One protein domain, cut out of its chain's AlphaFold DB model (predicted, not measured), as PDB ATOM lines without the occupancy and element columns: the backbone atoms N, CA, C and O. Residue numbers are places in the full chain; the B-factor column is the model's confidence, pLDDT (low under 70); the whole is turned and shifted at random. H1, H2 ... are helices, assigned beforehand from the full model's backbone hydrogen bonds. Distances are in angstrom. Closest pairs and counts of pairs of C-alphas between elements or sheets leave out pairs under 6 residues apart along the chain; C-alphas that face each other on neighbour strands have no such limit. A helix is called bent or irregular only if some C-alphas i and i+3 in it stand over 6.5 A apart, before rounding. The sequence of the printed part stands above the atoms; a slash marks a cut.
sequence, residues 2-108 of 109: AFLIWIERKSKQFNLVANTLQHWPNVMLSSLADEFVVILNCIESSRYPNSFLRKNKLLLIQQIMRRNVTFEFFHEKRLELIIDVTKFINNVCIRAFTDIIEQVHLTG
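What this domain is: This is residues 2 to 108 of the 109 residues of an uncharacterized protein of Medicago truncatula (UniProt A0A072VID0). H3 and the first arm of a long bent helix, H6a, meet near residues 43 and 78 as the two sides of a V, with the short H1 between them, H5 by the point of the V and H4 crossing H3. The rest of that long helix runs away from this small body, and residues 95 to 108 stick out as a free arm that makes much of the length. The 107 printed residues hold six named helices, H1 to H6 in order along the chain, and no named strand; the class is all helix, and the helices that touch are mostly crossed. The whole is only just compact, close to loose, with a radius of gyration of the C-alphas of 15.3 A, and it is elongated, spanning 49 by 28 by 26 A.

How they stand to each other: H1, residues 2 to 11, touches H2, residues 16 to 23, at a steep tilt of 65 degrees, opposite ways; their closest C-alphas, of Glu 8 and Leu 16, are 5.5 A apart. H3, residues 26 to 44, is the hub and touches three helices. H2 and H3 are close but not clearly touching, the closest C-alphas, of Leu 21 and Leu 29, lying 7.6 A apart. With residues 31 to 35 alone H3 touches H4, residues 59 to 65, about perpendicular at 83 degrees; the closest C-alphas, of Leu 32 and Leu 60, are 6.1 A apart. With residues 39 to 43 alone it touches H5, residues 71 to 76, at a steep tilt of 44 degrees, the same way; the closest C-alphas are those of Ile 43 and His 75, 5.1 A apart. H6, residues 78 to 107, was assigned as one helix by its hydrogen bonds but is bent: C-alphas 91 and 94 are 6.8 A apart, and its arms H6a and H6b stand at a shallow tilt of 32 degrees. H6a touches H1 at a steep tilt of 61 degrees, opposite ways, with the closest C-alphas, of Ala 2 and Phe 88, 5.3 A apart. H3 and H6a only just touch, with 3 pairs of C-alphas within 8 A. H6b touches no helix. In H1 to H5, H6a and H6b every O i to N i+4 pair is within hydrogen-bond range.

Where its parts are: H1 begins at C-alpha 2 (-42.235, 26.773, 36.384). H3 is 26.7 A long, ending at C-alpha 44 (-46.284, 11.792, 33.745). H1 is 14.3 A long, H2 10.5 A, H4 10.0 A and H5 8.7 A. H6a, residues 78 to 91, is 19.7 A long; H6b, residues 94 to 107, is 19.9 A and ends at C-alpha 107 (-27.932, 39.012, 54.864).

The domain as a whole: The C-alphas farthest apart, of Pro 49 and Gly 108, are 49.6 A apart. The printed part has no cut. The link from H3 to H4, residues 45 to 58, is long; the other links are tight. Confidence is low, under 70, at residues 48 to 55 and 106 to 108.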
ATOM      1  N   ALA A   2     -42.368  27.056  37.823       94.00
ATOM      2  CA  ALA A   2     -42.235  26.773  36.384       94.00
ATOM      3  C   ALA A   2     -43.565  26.509  35.649       94.00
ATOM      4  O   ALA A   2     -43.784  27.028  34.558       94.00
ATOM      5  N   PHE A   3     -44.480  25.756  36.267       93.75
ATOM      6  CA  PHE A   3     -45.796  25.479  35.686       93.75
ATOM      7  C   PHE A   3     -46.681  26.735  35.566       93.75
ATOM      8  O   PHE A   3     -47.318  26.943  34.539       93.75
ATOM      9  N   LEU A   4     -46.654  27.633  36.557       92.44
ATOM     10  CA  LEU A   4     -47.342  28.932  36.481       92.44
ATOM     11  C   LEU A   4     -46.789  29.808  35.352       92.44
ATOM     12  O   LEU A   4     -47.564  30.405  34.611       92.44
ATOM     13  N   ILE A   5     -45.463  29.835  35.180       93.31
ATOM     14  CA  ILE A   5     -44.803  30.546  34.070       93.31
ATOM     15  C   ILE A   5     -45.241  29.958  32.720       93.31
ATOM     16  O   ILE A   5     -45.484  30.689  31.758       93.31
ATOM     17  N   TRP A   6     -45.384  28.633  32.639       93.81
ATOM     18  CA  TRP A   6     -45.916  27.976  31.449       93.81
ATOM     19  C   TRP A   6     -47.357  28.415  31.155       93.81
ATOM     20  O   TRP A   6     -47.651  28.808  30.025       93.81
ATOM     21  N   ILE A   7     -48.237  28.429  32.165       91.12
ATOM     22  CA  ILE A   7     -49.623  28.899  32.014       91.12
ATOM     23  C   ILE A   7     -49.656  30.361  31.565       91.12
ATOM     24  O   ILE A   7     -50.369  30.685  30.615       91.12
ATOM     25  N   GLU A   8     -48.881  31.238  32.200       92.06
ATOM     26  CA  GLU A   8     -48.747  32.653  31.835       92.06
ATOM     27  C   GLU A   8     -48.412  32.814  30.346       92.06
ATOM     28  O   GLU A   8     -49.100  33.525  29.608       92.06
ATOM     29  N   ARG A   9     -47.424  32.055  29.862       89.69
ATOM     30  CA  ARG A   9     -47.009  32.087  28.456       89.69
ATOM     31  C   ARG A   9     -48.050  31.523  27.494       89.69
ATOM     32  O   ARG A   9     -48.245  32.099  26.424       89.69
ATOM     33  N   LYS A  10     -48.732  30.426  27.835       86.69
ATOM     34  CA  LYS A  10     -49.756  29.824  26.955       86.69
ATOM     35  C   LYS A  10     -51.059  30.618  26.936       86.69
ATOM     36  O   LYS A  10     -51.705  30.706  25.894       86.69
ATOM     37  N   SER A  11     -51.443  31.200  28.067       82.75
ATOM     38  CA  SER A  11     -52.653  32.018  28.194       82.75
ATOM     39  C   SER A  11     -52.477  33.441  27.659       82.75
ATOM     40  O   SER A  11     -53.476  34.127  27.456       82.75
ATOM     41  N   LYS A  12     -51.230  33.875  27.403       82.69
ATOM     42  CA  LYS A  12     -50.862  35.259  27.047       82.69
ATOM     43  C   LYS A  12     -51.314  36.285  28.095       82.69
ATOM     44  O   LYS A  12     -51.473  37.463  27.783       82.69
ATOM     45  N   GLN A  13     -51.542  35.844  29.330       83.88
ATOM     46  CA  GLN A  13     -51.907  36.712  30.443       83.88
ATOM     47  C   GLN A  13     -50.635  37.218  31.111       83.88
ATOM     48  O   GLN A  13     -50.146  36.608  32.052       83.88
ATOM     49  N   PHE A  14     -50.084  38.322  30.610       82.12
ATOM     50  CA  PHE A  14     -48.911  38.945  31.220       82.12
ATOM     51  C   PHE A  14     -49.169  39.249  32.708       82.12
ATOM     52  O   PHE A  14     -50.230  39.767  33.058       82.12
ATOM     53  N   ASN A  15     -48.194  38.935  33.567       87.62
ATOM     54  CA  ASN A  15     -48.226  39.120  35.025       87.62
ATOM     55  C   ASN A  15     -49.155  38.177  35.805       87.62
ATOM     56  O   ASN A  15     -49.433  38.433  36.974       87.62
ATOM     57  N   LEU A  16     -49.618  37.076  35.215       89.88
ATOM     58  CA  LEU A  16     -50.339  36.022  35.929       89.88
ATOM     59  C   LEU A  16     -49.550  35.509  37.137       89.88
ATOM     60  O   LEU A  16     -50.128  35.362  38.212       89.88
ATOM     61  N   VAL A  17     -48.244  35.269  36.992       89.38
ATOM     62  CA  VAL A  17     -47.394  34.777  38.090       89.38
ATOM     63  C   VAL A  17     -47.352  35.804  39.219       89.38
ATOM     64  O   VAL A  17     -47.664  35.469  40.359       89.38
ATOM     65  N   ALA A  18     -47.025  37.058  38.896       90.38
ATOM     66  CA  ALA A  18     -46.941  38.141  39.872       90.38
ATOM     67  C   ALA A  18     -48.290  38.389  40.560       90.38
ATOM     68  O   ALA A  18     -48.358  38.419  41.785       90.38
ATOM     69  N   ASN A  19     -49.378  38.470  39.791       89.94
ATOM     70  CA  ASN A  19     -50.713  38.713  40.327       89.94
ATOM     71  C   ASN A  19     -51.172  37.585  41.250       89.94
ATOM     72  O   ASN A  19     -51.722  37.867  42.312       89.94
ATOM     73  N   THR A  20     -50.927  36.330  40.865       90.00
ATOM     74  CA  THR A  20     -51.273  35.167  41.690       90.00
ATOM     75  C   THR A  20     -50.489  35.206  42.999       90.00
ATOM     76  O   THR A  20     -51.086  35.127  44.063       90.00
ATOM     77  N   LEU A  21     -49.170  35.405  42.947       88.44
ATOM     78  CA  LEU A  21     -48.328  35.391  44.147       88.44
ATOM     79  C   LEU A  21     -48.545  36.598  45.074       88.44
ATOM     80  O   LEU A  21     -48.381  36.456  46.278       88.44
ATOM     81  N   GLN A  22     -48.905  37.769  44.539       91.69
ATOM     82  CA  GLN A  22     -49.100  38.986  45.338       91.69
ATOM     83  C   GLN A  22     -50.495  39.095  45.961       91.69
ATOM     84  O   GLN A  22     -50.625  39.643  47.052       91.69
ATOM     85  N   HIS A  23     -51.536  38.618  45.273       91.94
ATOM     86  CA  HIS A  23     -52.921  38.890  45.676       91.94
ATOM     87  C   HIS A  23     -53.644  37.671  46.245       91.94
ATOM     88  O   HIS A  23     -54.688  37.834  46.877       91.94
ATOM     89  N   TRP A  24     -53.157  36.451  45.999       93.50
ATOM     90  CA  TRP A  24     -53.853  35.263  46.482       93.50
ATOM     91  C   TRP A  24     -53.456  34.942  47.924       93.50
ATOM     92  O   TRP A  24     -52.272  34.969  48.260       93.50
ATOM     93  N   PRO A  25     -54.424  34.572  48.780       95.44
ATOM     94  CA  PRO A  25     -54.121  34.096  50.118       95.44
ATOM     95  C   PRO A  25     -53.382  32.755  50.060       95.44
ATOM     96  O   PRO A  25     -53.627  31.934  49.172       95.44
ATOM     97  N   ASN A  26     -52.546  32.486  51.067       93.06
ATOM     98  CA  ASN A  26     -51.749  31.256  51.152       93.06
ATOM     99  C   ASN A  26     -52.587  29.983  50.968       93.06
ATOM    100  O   ASN A  26     -52.158  29.069  50.279       93.06
ATOM    101  N   VAL A  27     -53.814  29.946  51.499       94.62
ATOM    102  CA  VAL A  27     -54.730  28.800  51.346       94.62
ATOM    103  C   VAL A  27     -55.087  28.536  49.877       94.62
ATOM    104  O   VAL A  27     -55.131  27.382  49.445       94.62
ATOM    105  N   MET A  28     -55.307  29.589  49.084       93.81
ATOM    106  CA  MET A  28     -55.555  29.451  47.648       93.81
ATOM    107  C   MET A  28     -54.289  29.043  46.897       93.81
ATOM    108  O   MET A  28     -54.375  28.230  45.981       93.81
ATOM    109  N   LEU A  29     -53.119  29.555  47.292       93.06
ATOM    110  CA  LEU A  29     -51.838  29.142  46.711       93.06
ATOM    111  C   LEU A  29     -51.542  27.660  46.981       93.06
ATOM    112  O   LEU A  29     -51.119  26.955  46.068       93.06
ATOM    113  N   SER A  30     -51.815  27.172  48.194       94.06
ATOM    114  CA  SER A  30     -51.708  25.751  48.543       94.06
ATOM    115  C   SER A  30     -52.676  24.901  47.722       94.06
ATOM    116  O   SER A  30     -52.252  23.947  47.081       94.06
ATOM    117  N   SER A  31     -53.946  25.310  47.637       93.50
ATOM    118  CA  SER A  31     -54.956  24.600  46.836       93.50
ATOM    119  C   SER A  31     -54.591  24.558  45.346       93.50
ATOM    120  O   SER A  31     -54.811  23.564  44.658       93.50
ATOM    121  N   LEU A  32     -53.998  25.637  44.830       93.19
ATOM    122  CA  LEU A  32     -53.510  25.701  43.458       93.19
ATOM    123  C   LEU A  32     -52.319  24.758  43.237       93.19
ATOM    124  O   LEU A  32     -52.231  24.111  42.193       93.19
ATOM    125  N   ALA A  33     -51.413  24.664  44.211       92.44
ATOM    126  CA  ALA A  33     -50.308  23.715  44.166       92.44
ATOM    127  C   ALA A  33     -50.815  22.263  44.160       92.44
ATOM    128  O   ALA A  33     -50.294  21.457  43.389       92.44
ATOM    129  N   ASP A  34     -51.865  21.950  44.922       92.56
ATOM    130  CA  ASP A  34     -52.504  20.630  44.902       92.56
ATOM    131  C   ASP A  34     -53.067  20.300  43.510       92.56
ATOM    132  O   ASP A  34     -52.814  19.217  42.977       92.56
ATOM    133  N   GLU A  35     -53.754  21.247  42.855       92.19
ATOM    134  CA  GLU A  35     -54.213  21.065  41.469       92.19
ATOM    135  C   GLU A  35     -53.042  20.842  40.496       92.19
ATOM    136  O   GLU A  35     -53.136  19.995  39.602       92.19
ATOM    137  N   PHE A  36     -51.916  21.545  40.674       92.62
ATOM    138  CA  PHE A  36     -50.723  21.318  39.853       92.62
ATOM    139  C   PHE A  36     -50.175  19.911  40.029       92.62
ATOM    140  O   PHE A  36     -49.850  19.281  39.028       92.62
ATOM    141  N   VAL A  37     -50.089  19.399  41.257       90.62
ATOM    142  CA  VAL A  37     -49.619  18.029  41.514       90.62
ATOM    143  C   VAL A  37     -50.496  17.021  40.777       90.62
ATOM    144  O   VAL A  37     -49.977  16.126  40.112       90.62
ATOM    145  N   VAL A  38     -51.821  17.191  40.802       90.50
ATOM    146  CA  VAL A  38     -52.737  16.307  40.064       90.50
ATOM    147  C   VAL A  38     -52.484  16.369  38.552       90.50
ATOM    148  O   VAL A  38     -52.448  15.324  37.900       90.50
ATOM    149  N   ILE A  39     -52.282  17.562  37.982       90.81
ATOM    150  CA  ILE A  39     -51.979  17.713  36.549       90.81
ATOM    151  C   ILE A  39     -50.617  17.103  36.206       90.81
ATOM    152  O   ILE A  39     -50.511  16.391  35.211       90.81
ATOM    153  N   LEU A  40     -49.588  17.350  37.015       90.12
ATOM    154  CA  LEU A  40     -48.238  16.830  36.796       90.12
ATOM    155  C   LEU A  40     -48.220  15.294  36.847       90.12
ATOM    156  O   LEU A  40     -47.675  14.654  35.950       90.12
ATOM    157  N   ASN A  41     -48.936  14.696  37.798       87.94
ATOM    158  CA  ASN A  41     -49.125  13.246  37.856       87.94
ATOM    159  C   ASN A  41     -49.894  12.717  36.630       87.94
ATOM    160  O   ASN A  41     -49.619  11.624  36.134       87.94
ATOM    161  N   CYS A  42     -50.868  13.485  36.124       87.19
ATOM    162  CA  CYS A  42     -51.615  13.128  34.920       87.19
ATOM    163  C   CYS A  42     -50.702  13.062  33.691       87.19
ATOM    164  O   CYS A  42     -50.775  12.096  32.935       87.19
ATOM    165  N   ILE A  43     -49.847  14.063  33.479       89.56
ATOM    166  CA  ILE A  43     -48.978  14.136  32.295       89.56
ATOM    167  C   ILE A  43     -47.790  13.168  32.353       89.56
ATOM    168  O   ILE A  43     -47.313  12.750  31.299       89.56
ATOM    169  N   GLU A  44     -47.323  12.808  33.550       86.50
ATOM    170  CA  GLU A  44     -46.284  11.792  33.745       86.50
ATOM    171  C   GLU A  44     -46.821  10.390  33.422       86.50
ATOM    172  O   GLU A  44     -46.105   9.532  32.901       86.50
ATOM    173  N   SER A  45     -48.113  10.155  33.667       82.69
ATOM    174  CA  SER A  45     -48.730   8.863  33.403       82.69
ATOM    175  C   SER A  45     -48.826   8.551  31.907       82.69
ATOM    176  O   SER A  45     -49.421   9.277  31.101       82.69
ATOM    177  N   SER A  46     -48.306   7.384  31.523       74.94
ATOM    178  CA  SER A  46     -48.381   6.900  30.145       74.94
ATOM    179  C   SER A  46     -49.805   6.525  29.711       74.94
ATOM    180  O   SER A  46     -50.101   6.630  28.520       74.94
ATOM    181  N   ARG A  47     -50.692   6.152  30.652       71.19
ATOM    182  CA  ARG A  47     -52.060   5.658  30.399       71.19
ATOM    183  C   ARG A  47     -53.126   6.667  30.855       71.19
ATOM    184  O   ARG A  47     -53.129   7.089  32.006       71.19
ATOM    185  N   TYR A  48     -54.064   6.995  29.966       67.06
ATOM    186  CA  TYR A  48     -55.231   7.853  30.225       67.06
ATOM    187  C   TYR A  48     -56.528   7.011  30.181       67.06
ATOM    188  O   TYR A  48     -56.642   6.203  29.260       67.06
ATOM    189  N   PRO A  49     -57.528   7.163  31.081       65.19
ATOM    190  CA  PRO A  49     -57.543   7.828  32.385       65.19
ATOM    191  C   PRO A  49     -57.544   6.829  33.568       65.19
ATOM    192  O   PRO A  49     -58.293   5.850  33.595       65.19
ATOM    193  N   ASN A  50     -56.753   7.134  34.602       62.56
ATOM    194  CA  ASN A  50     -56.823   6.484  35.917       62.56
ATOM    195  C   ASN A  50     -58.096   6.913  36.670       62.56
ATOM    196  O   ASN A  50     -58.512   8.072  36.603       62.56
ATOM    197  N   SER A  51     -58.669   6.013  37.476       61.69
ATOM    198  CA  SER A  51     -59.809   6.278  38.380       61.69
ATOM    199  C   SER A  51     -59.614   7.500  39.299       61.69
ATOM    200  O   SER A  51     -60.591   8.099  39.748       61.69
ATOM    201  N   PHE A  52     -58.360   7.904  39.522       62.91
ATOM    202  CA  PHE A  52     -57.938   9.107  40.240       62.91
ATOM    203  C   PHE A  52     -58.459  10.419  39.619       62.91
ATOM    204  O   PHE A  52     -58.893  11.309  40.344       62.91
ATOM    205  N   LEU A  53     -58.506  10.532  38.285       66.31
ATOM    206  CA  LEU A  53     -58.909  11.773  37.602       66.31
ATOM    207  C   LEU A  53     -60.411  12.066  37.724       66.31
ATOM    208  O   LEU A  53     -60.807  13.225  37.697       66.31
ATOM    209  N   ARG A  54     -61.253  11.040  37.922       63.22
ATOM    210  CA  ARG A  54     -62.707  11.222  38.103       63.22
ATOM    211  C   ARG A  54     -63.076  11.955  39.394       63.22
ATOM    212  O   ARG A  54     -64.179  12.485  39.478       63.22
ATOM    213  N   LYS A  55     -62.200  11.945  40.403       66.00
ATOM    214  CA  LYS A  55     -62.465  12.561  41.714       66.00
ATOM    215  C   LYS A  55     -61.934  13.990  41.823       66.00
ATOM    216  O   LYS A  55     -62.422  14.744  42.658       66.00
ATOM    217  N   ASN A  56     -60.968  14.359  40.984       74.50
ATOM    218  CA  ASN A  56     -60.295  15.648  41.063       74.50
ATOM    219  C   ASN A  56     -60.938  16.664  40.116       74.50
ATOM    220  O   ASN A  56     -61.323  16.333  38.994       74.50
ATOM    221  N   LYS A  57     -61.043  17.916  40.566       77.00
ATOM    222  CA  LYS A  57     -61.516  19.047  39.761       77.00
ATOM    223  C   LYS A  57     -60.382  20.060  39.609       77.00
ATOM    224  O   LYS A  57     -59.574  20.203  40.515       77.00
ATOM    225  N   LEU A  58     -60.339  20.732  38.461       87.06
ATOM    226  CA  LEU A  58     -59.332  21.741  38.114       87.06
ATOM    227  C   LEU A  58     -59.925  23.149  38.223       87.06
ATOM    228  O   LEU A  58     -59.957  23.887  37.242       87.06
ATOM    229  N   LEU A  59     -60.504  23.484  39.375       89.69
ATOM    230  CA  LEU A  59     -61.311  24.695  39.522       89.69
ATOM    231  C   LEU A  59     -60.450  25.957  39.414       89.69
ATOM    232  O   LEU A  59     -60.771  26.861  38.640       89.69
ATOM    233  N   LEU A  60     -59.340  26.010  40.149       91.00
ATOM    234  CA  LEU A  60     -58.456  27.175  40.175       91.00
ATOM    235  C   LEU A  60     -57.707  27.320  38.852       91.00
ATOM    236  O   LEU A  60     -57.589  28.422  38.320       91.00
ATOM    237  N   ILE A  61     -57.268  26.210  38.269       90.44
ATOM    238  CA  ILE A  61     -56.654  26.178  36.944       90.44
ATOM    239  C   ILE A  61     -57.603  26.692  35.861       90.44
ATOM    240  O   ILE A  61     -57.203  27.521  35.043       90.44
ATOM    241  N   GLN A  62     -58.860  26.245  35.858       90.19
ATOM    242  CA  GLN A  62     -59.860  26.716  34.898       90.19
ATOM    243  C   GLN A  62     -60.134  28.212  35.068       90.19
ATOM    244  O   GLN A  62     -60.224  28.941  34.075       90.19
ATOM    245  N   GLN A  63     -60.189  28.686  36.315       88.00
ATOM    246  CA  GLN A  63     -60.347  30.103  36.633       88.00
ATOM    247  C   GLN A  63     -59.163  30.940  36.126       88.00
ATOM    248  O   GLN A  63     -59.369  31.947  35.448       88.00
ATOM    249  N   ILE A  64     -57.928  30.510  36.394       87.69
ATOM    250  CA  ILE A  64     -56.701  31.193  35.961       87.69
ATOM    251  C   ILE A  64     -56.616  31.230  34.431       87.69
ATOM    252  O   ILE A  64     -56.408  32.282  33.824       87.69
ATOM    253  N   MET A  65     -56.833  30.092  33.775       84.31
ATOM    254  CA  MET A  65     -56.750  29.998  32.317       84.31
ATOM    255  C   MET A  65     -57.935  30.660  31.605       84.31
ATOM    256  O   MET A  65     -57.887  30.809  30.382       84.31
ATOM    257  N   ARG A  66     -58.981  31.065  32.347       82.38
ATOM    258  CA  ARG A  66     -60.262  31.578  31.830       82.38
ATOM    259  C   ARG A  66     -60.846  30.671  30.744       82.38
ATOM    260  O   ARG A  66     -61.392  31.142  29.747       82.38
ATOM    261  N   ARG A  67     -60.645  29.360  30.896       79.38
ATOM    262  CA  ARG A  67     -61.000  28.320  29.924       79.38
ATOM    263  C   ARG A  67     -61.337  27.030  30.655       79.38
ATOM    264  O   ARG A  67     -60.688  26.687  31.639       79.38
ATOM    265  N   ASN A  68     -62.276  26.274  30.096       80.06
ATOM    266  CA  ASN A  68     -62.612  24.933  30.568       80.06
ATOM    267  C   ASN A  68     -61.542  23.933  30.113       80.06
ATOM    268  O   ASN A  68     -61.747  23.167  29.176       80.06
ATOM    269  N   VAL A  69     -60.369  23.984  30.742       86.31
ATOM    270  CA  VAL A  69     -59.303  23.005  30.515       86.31
ATOM    271  C   VAL A  69     -59.606  21.702  31.250       86.31
ATOM    272  O   VAL A  69     -60.118  21.702  32.372       86.31
ATOM    273  N   THR A  70     -59.302  20.587  30.597       88.38
ATOM    274  CA  THR A  70     -59.544  19.227  31.090       88.38
ATOM    275  C   THR A  70     -58.220  18.500  31.304       88.38
ATOM    276  O   THR A  70     -57.181  18.912  30.793       88.38
ATOM    277  N   PHE A  71     -58.242  17.382  32.030       87.88
ATOM    278  CA  PHE A  71     -57.069  16.508  32.117       87.88
ATOM    279  C   PHE A  71     -56.635  15.970  30.748       87.88
ATOM    280  O   PHE A  71     -55.439  15.836  30.508       87.88
ATOM    281  N   GLU A  72     -57.588  15.734  29.842       87.12
ATOM    282  CA  GLU A  72     -57.327  15.352  28.450       87.12
ATOM    283  C   GLU A  72     -56.459  16.385  27.740       87.12
ATOM    284  O   GLU A  72     -55.408  16.043  27.211       87.12
ATOM    285  N   PHE A  73     -56.827  17.666  27.846       88.06
ATOM    286  CA  PHE A  73     -56.064  18.767  27.263       88.06
ATOM    287  C   PHE A  73     -54.599  18.770  27.728       88.06
ATOM    288  O   PHE A  73     -53.684  18.994  26.931       88.06
ATOM    289  N   PHE A  74     -54.354  18.516  29.016       90.25
ATOM    290  CA  PHE A  74     -52.992  18.436  29.543       90.25
ATOM    291  C   PHE A  74     -52.259  17.178  29.073       90.25
ATOM    292  O   PHE A  74     -51.071  17.253  28.761       90.25
ATOM    293  N   HIS A  75     -52.948  16.038  28.998       89.19
ATOM    294  CA  HIS A  75     -52.367  14.770  28.556       89.19
ATOM    295  C   HIS A  75     -51.981  14.795  27.073       89.19
ATOM    296  O   HIS A  75     -50.859  14.423  26.734       89.19
ATOM    297  N   GLU A  76     -52.838  15.338  26.208       90.12
ATOM    298  CA  GLU A  76     -52.551  15.549  24.781       90.12
ATOM    299  C   GLU A  76     -51.306  16.418  24.574       90.12
ATOM    300  O   GLU A  76     -50.472  16.154  23.709       90.12
ATOM    301  N   LYS A  77     -51.143  17.445  25.414       90.38
ATOM    302  CA  LYS A  77     -50.012  18.377  25.371       90.38
ATOM    303  C   LYS A  77     -48.838  17.969  26.260       90.38
ATOM    304  O   LYS A  77     -47.907  18.760  26.415       90.38
ATOM    305  N   ARG A  78     -48.832  16.761  26.834       92.25
ATOM    306  CA  ARG A  78     -47.874  16.373  27.886       92.25
ATOM    307  C   ARG A  78     -46.413  16.553  27.484       92.25
ATOM    308  O   ARG A  78     -45.630  17.046  28.282       92.25
ATOM    309  N   LEU A  79     -46.046  16.204  26.248       93.62
ATOM    310  CA  LEU A  79     -44.660  16.323  25.782       93.62
ATOM    311  C   LEU A  79     -44.231  17.790  25.681       93.62
ATOM    312  O   LEU A  79     -43.180  18.159  26.195       93.62
ATOM    313  N   GLU A  80     -45.073  18.631  25.073       93.56
ATOM    314  CA  GLU A  80     -44.864  20.081  24.981       93.56
ATOM    315  C   GLU A  80     -44.728  20.695  26.381       93.56
ATOM    316  O   GLU A  80     -43.803  21.462  26.650       93.56
ATOM    317  N   LEU A  81     -45.626  20.313  27.288       94.00
ATOM    318  CA  LEU A  81     -45.658  20.785  28.663       94.00
ATOM    319  C   LEU A  81     -44.387  20.381  29.423       94.00
ATOM    320  O   LEU A  81     -43.732  21.255  29.986       94.00
ATOM    321  N   ILE A  82     -44.002  19.100  29.408       94.62
ATOM    322  CA  ILE A  82     -42.800  18.596  30.096       94.62
ATOM    323  C   ILE A  82     -41.550  19.314  29.583       94.62
ATOM    324  O   ILE A  82     -40.740  19.787  30.384       94.62
ATOM    325  N   ILE A  83     -41.406  19.443  28.261       95.56
ATOM    326  CA  ILE A  83     -40.257  20.113  27.643       95.56
ATOM    327  C   ILE A  83     -40.193  21.580  28.078       95.56
ATOM    328  O   ILE A  83     -39.143  22.048  28.523       95.56
ATOM    329  N   ASP A  84     -41.298  22.316  27.964       95.50
ATOM    330  CA  ASP A  84     -41.319  23.743  28.281       95.50
ATOM    331  C   ASP A  84     -41.122  23.995  29.786       95.50
ATOM    332  O   ASP A  84     -40.343  24.867  30.170       95.50
ATOM    333  N   VAL A  85     -41.770  23.212  30.655       95.62
ATOM    334  CA  VAL A  85     -41.609  23.322  32.114       95.62
ATOM    335  C   VAL A  85     -40.178  23.013  32.534       95.62
ATOM    336  O   VAL A  85     -39.611  23.772  33.319       95.62
ATOM    337  N   THR A  86     -39.554  21.978  31.968       96.19
ATOM    338  CA  THR A  86     -38.143  21.654  32.241       96.19
ATOM    339  C   THR A  86     -37.224  22.811  31.852       96.19
ATOM    340  O   THR A  86     -36.337  23.187  32.619       96.19
ATOM    341  N   LYS A  87     -37.474  23.461  30.706       96.81
ATOM    342  CA  LYS A  87     -36.734  24.669  30.306       96.81
ATOM    343  C   LYS A  87     -36.893  25.802  31.321       96.81
ATOM    344  O   LYS A  87     -35.908  26.464  31.632       96.81
ATOM    345  N   PHE A  88     -38.093  26.035  31.854       96.19
ATOM    346  CA  PHE A  88     -38.297  27.059  32.889       96.19
ATOM    347  C   PHE A  88     -37.626  26.709  34.214       96.19
ATOM    348  O   PHE A  88     -37.128  27.608  34.891       96.19
ATOM    349  N   ILE A  89     -37.582  25.430  34.589       96.19
ATOM    350  CA  ILE A  89     -36.851  24.990  35.781       96.19
ATOM    351  C   ILE A  89     -35.366  25.333  35.624       96.19
ATOM    352  O   ILE A  89     -34.824  26.066  36.451       96.19
ATOM    353  N   ASN A  90     -34.756  24.892  34.524       96.81
ATOM    354  CA  ASN A  90     -33.318  25.029  34.291       96.81
ATOM    355  C   ASN A  90     -32.875  26.477  34.068       96.81
ATOM    356  O   ASN A  90     -31.853  26.901  34.598       96.81
ATOM    357  N   ASN A  91     -33.653  27.255  33.316       95.88
ATOM    358  CA  ASN A  91     -33.215  28.580  32.878       95.88
ATOM    359  C   ASN A  91     -33.702  29.722  33.775       95.88
ATOM    360  O   ASN A  91     -33.156  30.820  33.686       95.88
ATOM    361  N   VAL A  92     -34.741  29.494  34.586       94.19
ATOM    362  CA  VAL A  92     -35.364  30.540  35.415       94.19
ATOM    363  C   VAL A  92     -35.380  30.137  36.880       94.19
ATOM    364  O   VAL A  92     -34.815  30.848  37.702       94.19
ATOM    365  N   CYS A  93     -36.010  29.011  37.222       94.81
ATOM    366  CA  CYS A  93     -36.266  28.680  38.623       94.81
ATOM    367  C   CYS A  93     -34.975  28.399  39.389       94.81
ATOM    368  O   CYS A  93     -34.804  28.959  40.461       94.81
ATOM    369  N   ILE A  94     -34.065  27.582  38.842       95.75
ATOM    370  CA  ILE A  94     -32.790  27.267  39.505       95.75
ATOM    371  C   ILE A  94     -32.010  28.549  39.798       95.75
ATOM    372  O   ILE A  94     -31.654  28.777  40.944       95.75
ATOM    373  N   ARG A  95     -31.843  29.424  38.802       95.00
ATOM    374  CA  ARG A  95     -31.144  30.707  38.974       95.00
ATOM    375  C   ARG A  95     -31.814  31.594  40.022       95.00
ATOM    376  O   ARG A  95     -31.146  32.047  40.934       95.00
ATOM    377  N   ALA A  96     -33.134  31.767  39.937       92.31
ATOM    378  CA  ALA A  96     -33.871  32.580  40.900       92.31
ATOM    379  C   ALA A  96     -33.754  32.034  42.332       92.31
ATOM    380  O   ALA A  96     -33.596  32.806  43.270       92.31
ATOM    381  N   PHE A  97     -33.818  30.714  42.517       93.06
ATOM    382  CA  PHE A  97     -33.650  30.111  43.837       93.06
ATOM    383  C   PHE A  97     -32.209  30.206  44.340       93.06
ATOM    384  O   PHE A  97     -32.023  30.454  45.527       93.06
ATOM    385  N   THR A  98     -31.209  30.066  43.467       95.12
ATOM    386  CA  THR A  98     -29.805  30.328  43.810       95.12
ATOM    387  C   THR A  98     -29.627  31.763  44.293       95.12
ATOM    388  O   THR A  98     -29.145  31.950  45.405       95.12
ATOM    389  N   ASP A  99     -30.118  32.752  43.540       93.06
ATOM    390  CA  ASP A  99     -30.024  34.170  43.910       93.06
ATOM    391  C   ASP A  99     -30.696  34.446  45.271       93.06
ATOM    392  O   ASP A  99     -30.150  35.166  46.105       93.06
ATOM    393  N   ILE A 100     -31.868  33.848  45.533       92.31
ATOM    394  CA  ILE A 100     -32.573  33.977  46.821       92.31
ATOM    395  C   ILE A 100     -31.752  33.370  47.965       92.31
ATOM    396  O   ILE A 100     -31.616  33.994  49.015       92.31
ATOM    397  N   ILE A 101     -31.214  32.161  47.785       93.88
ATOM    398  CA  ILE A 101     -30.421  31.474  48.816       93.88
ATOM    399  C   ILE A 101     -29.138  32.255  49.116       93.88
ATOM    400  O   ILE A 101     -28.796  32.442  50.284       93.88
ATOM    401  N   GLU A 102     -28.449  32.742  48.084       93.50
ATOM    402  CA  GLU A 102     -27.245  33.562  48.233       93.50
ATOM    403  C   GLU A 102     -27.542  34.867  48.971       93.50
ATOM    404  O   GLU A 102     -26.806  35.229  49.888       93.50
ATOM    405  N   GLN A 103     -28.646  35.545  48.645       90.06
ATOM    406  CA  GLN A 103     -29.063  36.749  49.365       90.06
ATOM    407  C   GLN A 103     -29.321  36.468  50.842       90.06
ATOM    408  O   GLN A 103     -28.792  37.187  51.684       90.06
ATOM    409  N   VAL A 104     -30.069  35.410  51.166       89.81
ATOM    410  CA  VAL A 104     -30.333  35.025  52.560       89.81
ATOM    411  C   VAL A 104     -29.020  34.777  53.307       89.81
ATOM    412  O   VAL A 104     -28.839  35.303  54.405       89.81
ATOM    413  N   HIS A 105     -28.073  34.062  52.690       80.38
ATOM    414  CA  HIS A 105     -26.768  33.777  53.288       80.38
ATOM    415  C   HIS A 105     -25.916  35.039  53.503       80.38
ATOM    416  O   HIS A 105     -25.259  35.170  54.533       80.38
ATOM    417  N   LEU A 106     -25.957  35.992  52.568       69.06
ATOM    418  CA  LEU A 106     -25.254  37.274  52.673       69.06
ATOM    419  C   LEU A 106     -25.894  38.230  53.692       69.06
ATOM    420  O   LEU A 106     -25.192  39.058  54.266       69.06
ATOM    421  N   THR A 107     -27.207  38.133  53.928       67.19
ATOM    422  CA  THR A 107     -27.932  39.012  54.864       67.19
ATOM    423  C   THR A 107     -27.862  38.598  56.335       67.19
ATOM    424  O   THR A 107     -28.325  39.366  57.171       67.19
ATOM    425  N   GLY A 108     -27.250  37.453  56.666       57.62
ATOM    426  CA  GLY A 108     -26.800  37.122  58.028       57.62
ATOM    427  C   GLY A 108     -27.818  37.340  59.160       57.62
ATOM    428  O   GLY A 108     -27.435  37.860  60.208       57.62
TER     429      GLY A 108